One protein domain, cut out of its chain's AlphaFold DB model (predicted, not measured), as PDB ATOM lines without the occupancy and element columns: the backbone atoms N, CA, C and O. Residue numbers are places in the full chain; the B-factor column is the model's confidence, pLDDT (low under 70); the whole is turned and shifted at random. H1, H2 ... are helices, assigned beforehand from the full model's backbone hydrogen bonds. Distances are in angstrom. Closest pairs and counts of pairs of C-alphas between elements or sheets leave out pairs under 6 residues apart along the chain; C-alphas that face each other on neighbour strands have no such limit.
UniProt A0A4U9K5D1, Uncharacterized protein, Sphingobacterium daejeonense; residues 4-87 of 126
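What this domain is: This is residues 4 to 87 of the 126 residues of an uncharacterized protein of Sphingobacterium daejeonense (UniProt A0A4U9K5D1). One long helix, H4, has its first part set into a shallow arc of three shorter helices, H2, H1 and H3, while residues 72 to 87, most of them in H4, stick out from this body as a free arm. H3 packs on H4 and H1 packs on H3, while H2 leads away from H1 to the other side of the arc, where it comes near H4. The printed part has 84 residues, with four named helices in the order H1, H2, H3, H4 and no named strand, and its class is all helix. It is elongated, spanning 49 by 30 by 19 A, with the arm making the length, and it is only just loose, close to compact, with a radius of gyration of the C-alphas of 14.6 A.

Where its parts are: H1 takes residues 4 to 12, beginning at C-alpha 4 at (143.186, 178.848, 149.635). After the single residue Leu 13, H2 takes residues 14 to 23. H3, residues 31 to 45, is 21.2 A long from first to last C-alpha, beginning at C-alpha 31 at (135.237, 181.801, 169.750). H4, residues 57 to 85, is the longest helix, 42.6 A from first to last C-alpha, and ends at C-alpha 85 at (143.264, 173.250, 128.632).

How they stand to each other: H1 and H2 meet only through their link. H1 and H3 touch, with the C-alphas of Ile 6 and Val 40 closest at 6.2 A. They run opposite ways at a steep tilt of 44 degrees. H1 and H4 are close but not clearly touching, their closest C-alphas being those of Ile 10 and Leu 67, 7.5 A apart. H2 and H3 are apart, and H2 and H4 are near each other. H3 and H4 touch, with the C-alphas of Tyr 41 and Ala 63 closest at 6.2 A, and H4 touches H3 with residues 63 to 70 alone. They run the same way at a steep tilt of 55 degrees. In H1, H2, H3 and H4 every O i to N i+4 pair is within hydrogen-bond range.

The domain as a whole: The two C-alphas farthest apart are those of Gly 55 and Ala 87, at 49.3 A. Residues 72 to 87, of which 72 to 85 belong to H4, stand free; the body without them has 68 residues and spans 31 by 26 by 21 A. The printed part has no cut. The link from H1 to H2 is tight, that from H2 to H3 is short, and that from H3 to H4, with 11 residues between them, is long. The mean pLDDT of the printed part is 85.6, and residues 49 to 51 and 81 to 87 are under 70.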
ATOM      1  N   GLN A   4     142.601 179.939 148.846       90.06
ATOM      2  CA  GLN A   4     143.186 178.848 149.635       90.06
ATOM      3  C   GLN A   4     142.819 178.972 151.117       90.06
ATOM      4  O   GLN A   4     142.282 178.028 151.681       90.06
ATOM      5  N   GLU A   5     142.964 180.167 151.695       91.94
ATOM      6  CA  GLU A   5     142.575 180.439 153.088       91.94
ATOM      7  C   GLU A   5     141.089 180.154 153.360       91.94
ATOM      8  O   GLU A   5     140.718 179.773 154.467       91.94
ATOM      9  N   ILE A   6     140.213 180.332 152.365       91.56
ATOM     10  CA  ILE A   6     138.784 180.016 152.513       91.56
ATOM     11  C   ILE A   6     138.558 178.506 152.554       91.56
ATOM     12  O   ILE A   6     137.739 178.048 153.345       91.56
ATOM     13  N   PHE A   7     139.261 177.734 151.722       93.06
ATOM     14  CA  PHE A   7     139.169 176.273 151.757       93.06
ATOM     15  C   PHE A   7     139.681 175.718 153.089       93.06
ATOM     16  O   PHE A   7     138.988 174.912 153.702       93.06
ATOM     17  N   GLU A   8     140.817 176.217 153.577       93.94
ATOM     18  CA  GLU A   8     141.358 175.854 154.894       93.94
ATOM     19  C   GLU A   8     140.381 176.208 156.023       93.94
ATOM     20  O   GLU A   8     140.133 175.408 156.924       93.94
ATOM     21  N   ALA A   9     139.753 177.385 155.955       93.06
ATOM     22  CA  ALA A   9     138.745 177.792 156.925       93.06
ATOM     23  C   ALA A   9     137.482 176.912 156.882       93.06
ATOM     24  O   ALA A   9     136.897 176.631 157.928       93.06
ATOM     25  N   ILE A  10     137.045 176.474 155.695       91.88
ATOM     26  CA  ILE A  10     135.924 175.531 155.551       91.88
ATOM     27  C   ILE A  10     136.282 174.190 156.197       91.88
ATOM     28  O   ILE A  10     135.475 173.650 156.951       91.88
ATOM     29  N   GLU A  11     137.490 173.685 155.948       93.19
ATOM     30  CA  GLU A  11     137.977 172.430 156.521       93.19
ATOM     31  C   GLU A  11     138.069 172.504 158.051       93.19
ATOM     32  O   GLU A  11     137.557 171.624 158.745       93.19
ATOM     33  N   GLN A  12     138.602 173.604 158.595       93.50
ATOM     34  CA  GLN A  12     138.633 173.853 160.039       93.50
ATOM     35  C   GLN A  12     137.232 173.835 160.666       93.50
ATOM     36  O   GLN A  12     137.077 173.416 161.809       93.50
ATOM     37  N   LEU A  13     136.206 174.290 159.945       93.12
ATOM     38  CA  LEU A  13     134.829 174.371 160.439       93.12
ATOM     39  C   LEU A  13     134.005 173.101 160.183       93.12
ATOM     40  O   LEU A  13     132.841 173.044 160.596       93.12
ATOM     41  N   GLN A  14     134.579 172.079 159.544       92.75
ATOM     42  CA  GLN A  14     133.861 170.859 159.170       92.75
ATOM     43  C   GLN A  14     133.269 170.133 160.389       92.75
ATOM     44  O   GLN A  14     132.129 169.671 160.333       92.75
ATOM     45  N   TYR A  15     133.965 170.146 161.533       94.38
ATOM     46  CA  TYR A  15     133.478 169.524 162.772       94.38
ATOM     47  C   TYR A  15     132.120 170.083 163.232       94.38
ATOM     48  O   TYR A  15     131.304 169.358 163.802       94.38
ATOM     49  N   VAL A  16     131.849 171.367 162.970       91.94
ATOM     50  CA  VAL A  16     130.585 172.021 163.339       91.94
ATOM     51  C   VAL A  16     129.438 171.449 162.506       91.94
ATOM     52  O   VAL A  16     128.335 171.240 163.016       91.94
ATOM     53  N   ILE A  17     129.698 171.183 161.222       91.06
ATOM     54  CA  ILE A  17     128.738 170.575 160.297       91.06
ATOM     55  C   ILE A  17     128.457 169.135 160.724       91.06
ATOM     56  O   ILE A  17     127.291 168.739 160.807       91.06
ATOM     57  N   ASP A  18     129.504 168.381 161.048       92.88
ATOM     58  CA  ASP A  18     129.392 166.988 161.477       92.88
ATOM     59  C   ASP A  18     128.612 166.885 162.796       92.88
ATOM     60  O   ASP A  18     127.686 166.078 162.927       92.88
ATOM     61  N   TYR A  19     128.893 167.773 163.754       92.50
ATOM     62  CA  TYR A  19     128.140 167.856 165.004       92.50
ATOM     63  C   TYR A  19     126.668 168.213 164.769       92.50
ATOM     64  O   TYR A  19     125.779 167.625 165.395       92.50
ATOM     65  N   HIS A  20     126.380 169.140 163.852       90.81
ATOM     66  CA  HIS A  20     125.009 169.483 163.473       90.81
ATOM     67  C   HIS A  20     124.287 168.310 162.797       90.81
ATOM     68  O   HIS A  20     123.094 168.126 163.030       90.81
ATOM     69  N   ALA A  21     124.968 167.489 161.996       91.06
ATOM     70  CA  ALA A  21     124.357 166.315 161.368       91.06
ATOM     71  C   ALA A  21     123.865 165.288 162.404       91.06
ATOM     72  O   ALA A  21     122.833 164.653 162.192       91.06
ATOM     73  N   VAL A  22     124.567 165.163 163.534       94.31
ATOM     74  CA  VAL A  22     124.204 164.243 164.625       94.31
ATOM     75  C   VAL A  22     123.187 164.863 165.587       94.31
ATOM     76  O   VAL A  22     122.210 164.218 165.959       94.31
ATOM     77  N   SER A  23     123.415 166.104 166.019       91.75
ATOM     78  CA  SER A  23     122.648 166.745 167.100       91.75
ATOM     79  C   SER A  23     121.515 167.661 166.624       91.75
ATOM     80  O   SER A  23     120.638 168.012 167.410       91.75
ATOM     81  N   GLY A  24     121.544 168.095 165.362       88.75
ATOM     82  CA  GLY A  24     120.669 169.140 164.823       88.75
ATOM     83  C   GLY A  24     121.025 170.565 165.267       88.75
ATOM     84  O   GLY A  24     120.276 171.497 164.972       88.75
ATOM     85  N   ILE A  25     122.141 170.763 165.978       88.44
ATOM     86  CA  ILE A  25     122.550 172.057 166.543       88.44
ATOM     87  C   ILE A  25     123.932 172.439 166.012       88.44
ATOM     88  O   ILE A  25     124.835 171.614 165.951       88.44
ATOM     89  N   TYR A  26     124.118 173.715 165.664       89.00
ATOM     90  CA  TYR A  26     125.446 174.255 165.377       89.00
ATOM     91  C   TYR A  26     126.141 174.604 166.689       89.00
ATOM     92  O   TYR A  26     125.665 175.464 167.432       89.00
ATOM     93  N   LYS A  27     127.261 173.941 166.969       88.56
ATOM     94  CA  LYS A  27     128.063 174.185 168.164       88.56
ATOM     95  C   LYS A  27     129.500 174.479 167.763       88.56
ATOM     96  O   LYS A  27     130.104 173.703 167.035       88.56
ATOM     97  N   PHE A  28     130.018 175.597 168.259       91.31
ATOM     98  CA  PHE A  28     131.417 175.978 168.112       91.31
ATOM     99  C   PHE A  28     132.146 175.668 169.411       91.31
ATOM    100  O   PHE A  28     131.639 175.993 170.488       91.31
ATOM    101  N   ASP A  29     133.329 175.079 169.304       88.44
ATOM    102  CA  ASP A  29     134.165 174.793 170.468       88.44
ATOM    103  C   ASP A  29     134.976 176.024 170.884       88.44
ATOM    104  O   ASP A  29     135.234 176.226 172.070       88.44
ATOM    105  N   ASN A  30     135.315 176.896 169.925       90.38
ATOM    106  CA  ASN A  30     136.115 178.092 170.161       90.38
ATOM    107  C   ASN A  30     135.475 179.358 169.580       90.38
ATOM    108  O   ASN A  30     134.944 179.369 168.472       90.38
ATOM    109  N   GLU A  31     135.653 180.488 170.270       89.56
ATOM    110  CA  GLU A  31     135.237 181.801 169.750       89.56
ATOM    111  C   GLU A  31     136.043 182.223 168.508       89.56
ATOM    112  O   GLU A  31     135.574 182.990 167.667       89.56
ATOM    113  N   LYS A  32     137.263 181.694 168.359       91.12
ATOM    114  CA  LYS A  32     138.087 181.913 167.164       91.12
ATOM    115  C   LYS A  32     137.407 181.373 165.906       91.12
ATOM    116  O   LYS A  32     137.415 182.059 164.892       91.12
ATOM    117  N   ASP A  33     136.758 180.216 165.995       91.38
ATOM    118  CA  ASP A  33     136.085 179.578 164.858       91.38
ATOM    119  C   ASP A  33     134.873 180.396 164.398       91.38
ATOM    120  O   ASP A  33     134.614 180.533 163.203       91.38
ATOM    121  N   ILE A  34     134.183 181.041 165.344       91.00
ATOM    122  CA  ILE A  34     133.097 181.983 165.049       91.00
ATOM    123  C   ILE A  34     133.626 183.164 164.219       91.00
ATOM    124  O   ILE A  34     133.019 183.533 163.213       91.00
ATOM    125  N   LYS A  35     134.779 183.727 164.601       91.00
ATOM    126  CA  LYS A  35     135.424 184.834 163.869       91.00
ATOM    127  C   LYS A  35     135.916 184.399 162.492       91.00
ATOM    128  O   LYS A  35     135.823 185.173 161.542       91.00
ATOM    129  N   VAL A  36     136.407 183.165 162.368       92.62
ATOM    130  CA  VAL A  36     136.785 182.579 161.075       92.62
ATOM    131  C   VAL A  36     135.561 182.492 160.164       92.62
ATOM    132  O   VAL A  36     135.595 183.046 159.066       92.62
ATOM    133  N   LEU A  37     134.452 181.911 160.634       91.94
ATOM    134  CA  LEU A  37     133.210 181.815 159.859       91.94
ATOM    135  C   LEU A  37     132.693 183.194 159.426       91.94
ATOM    136  O   LEU A  37     132.323 183.380 158.267       91.94
ATOM    137  N   GLU A  38     132.712 184.171 160.332       90.94
ATOM    138  CA  GLU A  38     132.335 185.552 160.029       90.94
ATOM    139  C   GLU A  38     133.246 186.167 158.956       90.94
ATOM    140  O   GLU A  38     132.760 186.771 157.999       90.94
ATOM    141  N   SER A  39     134.564 185.987 159.070       91.06
ATOM    142  CA  SER A  39     135.528 186.523 158.103       91.06
ATOM    143  C   SER A  39     135.327 185.943 156.698       91.06
ATOM    144  O   SER A  39     135.284 186.699 155.722       91.06
ATOM    145  N   VAL A  40     135.099 184.628 156.601       92.19
ATOM    146  CA  VAL A  40     134.819 183.926 155.343       92.19
ATOM    147  C   VAL A  40     133.497 184.401 154.753       92.19
ATOM    148  O   VAL A  40     133.431 184.757 153.574       92.19
ATOM    149  N   TYR A  41     132.446 184.471 155.570       91.81
ATOM    150  CA  TYR A  41     131.145 184.969 155.142       91.81
ATOM    151  C   TYR A  41     131.246 186.389 154.579       91.81
ATOM    152  O   TYR A  41     130.749 186.659 153.479       91.81
ATOM    153  N   ASN A  42     131.908 187.291 155.308       90.62
ATOM    154  CA  ASN A  42     132.057 188.686 154.908       90.62
ATOM    155  C   ASN A  42     132.853 188.793 153.603       90.62
ATOM    156  O   ASN A  42     132.528 189.596 152.724       90.62
ATOM    157  N   PHE A  43     133.868 187.945 153.434       90.75
ATOM    158  CA  PHE A  43     134.652 187.903 152.211       90.75
ATOM    159  C   PHE A  43     133.835 187.430 151.000       90.75
ATOM    160  O   PHE A  43     133.942 188.043 149.933       90.75
ATOM    161  N   ILE A  44     133.017 186.383 151.154       90.44
ATOM    162  CA  ILE A  44     132.198 185.809 150.074       90.44
ATOM    163  C   ILE A  44     131.049 186.748 149.694       90.44
ATOM    164  O   ILE A  44     130.811 187.002 148.514       90.44
ATOM    165  N   THR A  45     130.322 187.262 150.684       89.62
ATOM    166  CA  THR A  45     129.083 188.022 150.456       89.62
ATOM    167  C   THR A  45     129.309 189.517 150.274       89.62
ATOM    168  O   THR A  45     128.401 190.210 149.814       89.62
ATOM    169  N   LYS A  46     130.492 190.022 150.652       87.19
ATOM    170  CA  LYS A  46     130.800 191.459 150.767       87.19
ATOM    171  C   LYS A  46     129.843 192.208 151.702       87.19
ATOM    172  O   LYS A  46     129.717 193.426 151.615       87.19
ATOM    173  N   ARG A  47     129.161 191.489 152.597       83.00
ATOM    174  CA  ARG A  47     128.309 192.049 153.650       83.00
ATOM    175  C   ARG A  47     129.059 191.943 154.963       83.00
ATOM    176  O   ARG A  47     129.724 190.946 155.187       83.00
ATOM    177  N   GLN A  48     128.945 192.950 155.818       76.69
ATOM    178  CA  GLN A  48     129.405 192.852 157.199       76.69
ATOM    179  C   GLN A  48     128.192 192.636 158.091       76.69
ATOM    180  O   GLN A  48     127.245 193.427 158.060       76.69
ATOM    181  N   TYR A  49     128.207 191.574 158.889       69.44
ATOM    182  CA  TYR A  49     127.269 191.486 159.997       69.44
ATOM    183  C   TYR A  49     127.633 192.533 161.050       69.44
ATOM    184  O   TYR A  49     128.788 192.686 161.422       69.44
ATOM    185  N   ILE A  50     126.625 193.247 161.557       63.50
ATOM    186  CA  ILE A  50     126.819 194.190 162.669       63.50
ATOM    187  C   ILE A  50     127.210 193.421 163.942       63.50
ATOM    188  O   ILE A  50     127.993 193.914 164.749       63.50
ATOM    189  N   LYS A  51     126.664 192.207 164.113       66.75
ATOM    190  CA  LYS A  51     127.062 191.218 165.123       66.75
ATOM    191  C   LYS A  51     126.800 189.816 164.575       66.75
ATOM    192  O   LYS A  51     125.635 189.429 164.453       66.75
ATOM    193  N   PHE A  52     127.841 189.053 164.254       74.38
ATOM    194  CA  PHE A  52     127.677 187.631 163.964       74.38
ATOM    195  C   PHE A  52     127.396 186.885 165.274       74.38
ATOM    196  O   PHE A  52     128.281 186.670 166.100       74.38
ATOM    197  N   ASN A  53     126.128 186.553 165.519       74.56
ATOM    198  CA  ASN A  53     125.724 185.863 166.740       74.56
ATOM    199  C   ASN A  53     125.714 184.348 166.509       74.56
ATOM    200  O   ASN A  53     124.774 183.819 165.916       74.56
ATOM    201  N   ALA A  54     126.719 183.646 167.032       72.56
ATOM    202  CA  ALA A  54     126.794 182.185 166.960       72.56
ATOM    203  C   ALA A  54     125.660 181.463 167.710       72.56
ATOM    204  O   ALA A  54     125.367 180.311 167.409       72.56
ATOM    205  N   GLY A  55     124.981 182.134 168.648       77.25
ATOM    206  CA  GLY A  55     123.776 181.609 169.298       77.25
ATOM    207  C   GLY A  55     122.529 181.662 168.408       77.25
ATOM    208  O   GLY A  55     121.511 181.054 168.731       77.25
ATOM    209  N   CYS A  56     122.582 182.376 167.279       83.00
ATOM    210  CA  CYS A  56     121.494 182.437 166.314       83.00
ATOM    211  C   CYS A  56     121.677 181.345 165.252       83.00
ATOM    212  O   CYS A  56     122.384 181.523 164.257       83.00
ATOM    213  N   SER A  57     121.001 180.211 165.450       80.75
ATOM    214  CA  SER A  57     121.097 179.048 164.560       80.75
ATOM    215  C   SER A  57     120.756 179.366 163.099       80.75
ATOM    216  O   SER A  57     121.355 178.785 162.195       80.75
ATOM    217  N   SER A  58     119.849 180.316 162.838       86.44
ATOM    218  CA  SER A  58     119.512 180.741 161.476       86.44
ATOM    219  C   SER A  58     120.660 181.466 160.775       86.44
ATOM    220  O   SER A  58     120.896 181.194 159.601       86.44
ATOM    221  N   CYS A  59     121.400 182.333 161.475       86.62
ATOM    222  CA  CYS A  59     122.551 183.039 160.902       86.62
ATOM    223  C   CYS A  59     123.682 182.065 160.563       86.62
ATOM    224  O   CYS A  59     124.254 182.124 159.477       86.62
ATOM    225  N   VAL A  60     123.960 181.128 161.472       89.25
ATOM    226  CA  VAL A  60     125.000 180.112 161.274       89.25
ATOM    227  C   VAL A  60     124.637 179.182 160.112       89.25
ATOM    228  O   VAL A  60     125.460 178.941 159.230       89.25
ATOM    229  N   LYS A  61     123.381 178.727 160.047       89.94
ATOM    230  CA  LYS A  61     122.875 177.907 158.940       89.94
ATOM    231  C   LYS A  61     122.983 178.623 157.594       89.94
ATOM    232  O   LYS A  61     123.419 178.020 156.618       89.94
ATOM    233  N   GLU A  62     122.575 179.890 157.527       90.19
ATOM    234  CA  GLU A  62     122.684 180.693 156.305       90.19
ATOM    235  C   GLU A  62     124.144 180.814 155.857       90.19
ATOM    236  O   GLU A  62     124.444 180.596 154.681       90.19
ATOM    237  N   ALA A  63     125.052 181.088 156.797       91.19
ATOM    238  CA  ALA A  63     126.474 181.179 156.507       91.19
ATOM    239  C   ALA A  63     127.002 179.875 155.895       91.19
ATOM    240  O   ALA A  63     127.555 179.909 154.796       91.19
ATOM    241  N   PHE A  64     126.750 178.719 156.515       92.25
ATOM    242  CA  PHE A  64     127.200 177.432 155.973       92.25
ATOM    243  C   PHE A  64     126.615 177.112 154.591       92.25
ATOM    244  O   PHE A  64     127.339 176.626 153.724       92.25
ATOM    245  N   ILE A  65     125.344 177.438 154.336       92.25
ATOM    246  CA  ILE A  65     124.738 177.270 153.003       92.25
ATOM    247  C   ILE A  65     125.478 178.116 151.958       92.25
ATOM    248  O   ILE A  65     125.721 177.662 150.837       92.25
ATOM    249  N   ILE A  66     125.841 179.350 152.304       92.50
ATOM    250  CA  ILE A  66     126.589 180.237 151.409       92.50
ATOM    251  C   ILE A  66     127.997 179.701 151.157       92.50
ATOM    252  O   ILE A  66     128.410 179.667 149.998       92.50
ATOM    253  N   LEU A  67     128.697 179.243 152.198       92.06
ATOM    254  CA  LEU A  67     130.029 178.642 152.075       92.06
ATOM    255  C   LEU A  67     129.992 177.419 151.146       92.06
ATOM    256  O   LEU A  67     130.742 177.373 150.172       92.06
ATOM    257  N   GLN A  68     129.055 176.490 151.355       91.50
ATOM    258  CA  GLN A  68     128.890 175.303 150.505       91.50
ATOM    259  C   GLN A  68     128.568 175.661 149.048       91.50
ATOM    260  O   GLN A  68     129.112 175.077 148.111       91.50
ATOM    261  N   ASN A  69     127.682 176.634 148.827       93.19
ATOM    262  CA  ASN A  69     127.336 177.082 147.478       93.19
ATOM    263  C   ASN A  69     128.492 177.808 146.786       93.19
ATOM    264  O   ASN A  69     128.583 177.771 145.559       93.19
ATOM    265  N   TRP A  70     129.335 178.508 147.542       93.62
ATOM    266  CA  TRP A  70     130.543 179.129 147.015       93.62
ATOM    267  C   TRP A  70     131.578 178.066 146.645       93.62
ATOM    268  O   TRP A  70     132.074 178.089 145.522       93.62
ATOM    269  N   GLN A  71     131.816 177.088 147.523       91.19
ATOM    270  CA  GLN A  71     132.726 175.968 147.283       91.19
ATOM    271  C   GLN A  71     132.372 175.215 145.994       91.19
ATOM    272  O   GLN A  71     133.210 175.094 145.103       91.19
ATOM    273  N   LYS A  72     131.099 174.831 145.826       91.12
ATOM    274  CA  LYS A  72     130.608 174.164 144.606       91.12
ATOM    275  C   LYS A  72     130.844 174.978 143.332       91.12
ATOM    276  O   LYS A  72     131.109 174.414 142.276       91.12
ATOM    277  N   ARG A  73     130.741 176.312 143.406       90.38
ATOM    278  CA  ARG A  73     131.040 177.189 142.259       90.38
ATOM    279  C   ARG A  73     132.528 177.197 141.930       90.38
ATOM    280  O   ARG A  73     132.871 177.165 140.756       90.38
ATOM    281  N   GLN A  74     133.396 177.226 142.940       89.00
ATOM    282  CA  GLN A  74     134.842 177.187 142.716       89.00
ATOM    283  C   GLN A  74     135.287 175.851 142.112       89.00
ATOM    284  O   GLN A  74     136.101 175.844 141.197       89.00
ATOM    285  N   GLU A  75     134.729 174.734 142.578       87.06
ATOM    286  CA  GLU A  75     134.992 173.404 142.012       87.06
ATOM    287  C   GLU A  75     134.540 173.312 140.548       87.06
ATOM    288  O   GLU A  75     135.298 172.844 139.703       87.06
ATOM    289  N   LYS A  76     133.352 173.840 140.221       87.94
ATOM    290  CA  LYS A  76     132.859 173.895 138.837       87.94
ATOM    291  C   LYS A  76     133.757 174.744 137.936       87.94
ATOM    292  O   LYS A  76     134.081 174.317 136.837       87.94
ATOM    293  N   ASN A  77     134.186 175.913 138.408       85.25
ATOM    294  CA  ASN A  77     135.067 176.791 137.638       85.25
ATOM    295  C   ASN A  77     136.426 176.131 137.364       85.25
ATOM    296  O   ASN A  77     136.914 176.202 136.243       85.25
ATOM    297  N   LYS A  78     137.005 175.444 138.360       80.06
ATOM    298  CA  LYS A  78     138.247 174.678 138.176       80.06
ATOM    299  C   LYS A  78     138.075 173.543 137.166       80.06
ATOM    300  O   LYS A  78     138.955 173.333 136.342       80.06
ATOM    301  N   ALA A  79     136.954 172.820 137.210       73.75
ATOM    302  CA  ALA A  79     136.671 171.759 136.245       73.75
ATOM    303  C   ALA A  79     136.545 172.304 134.806       73.75
ATOM    304  O   ALA A  79     137.097 171.715 133.883       73.75
ATOM    305  N   GLU A  80     135.894 173.458 134.624       72.50
ATOM    306  CA  GLU A  80     135.769 174.114 133.313       72.50
ATOM    307  C   GLU A  80     137.110 174.646 132.768       72.50
ATOM    308  O   GLU A  80     137.302 174.682 131.554       72.50
ATOM    309  N   GLU A  81     138.045 175.066 133.626       67.12
ATOM    310  CA  GLU A  81     139.404 175.451 133.206       67.12
ATOM    311  C   GLU A  81     140.205 174.238 132.707       67.12
ATOM    312  O   GLU A  81     140.799 174.298 131.633       67.12
ATOM    313  N   VAL A  82     140.122 173.097 133.400       64.88
ATOM    314  CA  VAL A  82     140.789 171.847 132.984       64.88
ATOM    315  C   VAL A  82     140.233 171.298 131.663       64.88
ATOM    316  O   VAL A  82     140.978 170.717 130.873       64.88
ATOM    317  N   GLU A  83     138.940 171.479 131.380       59.62
ATOM    318  CA  GLU A  83     138.366 171.107 130.078       59.62
ATOM    319  C   GLU A  83     138.839 172.022 128.940       59.62
ATOM    320  O   GLU A  83     139.035 171.548 127.822       59.62
ATOM    321  N   LYS A  84     139.068 173.314 129.206       57.50
ATOM    322  CA  LYS A  84     139.592 174.249 128.197       57.50
ATOM    323  C   LYS A  84     141.055 173.982 127.862       57.50
ATOM    324  O   LYS A  84     141.419 174.072 126.693       57.50
ATOM    325  N   ASP A  85     141.854 173.589 128.847       55.34
ATOM    326  CA  ASP A  85     143.264 173.250 128.632       55.34
ATOM    327  C   ASP A  85     143.448 171.899 127.912       55.34
ATOM    328  O   ASP A  85     144.467 171.682 127.264       55.34
ATOM    329  N   ASN A  86     142.444 171.012 127.944       55.09
ATOM    330  CA  ASN A  86     142.426 169.765 127.163       55.09
ATOM    331  C   ASN A  86     141.804 169.910 125.757       55.09
ATOM    332  O   ASN A  86     141.753 168.934 125.011       55.09
ATOM    333  N   ALA A  87     141.321 171.097 125.373       48.75
ATOM    334  CA  ALA A  87     140.663 171.335 124.081       48.75
ATOM    335  C   ALA A  87     141.612 171.839 122.967       48.75
ATOM    336  O   ALA A  87     141.156 172.362 121.949       48.75
TER     337      ALA A  87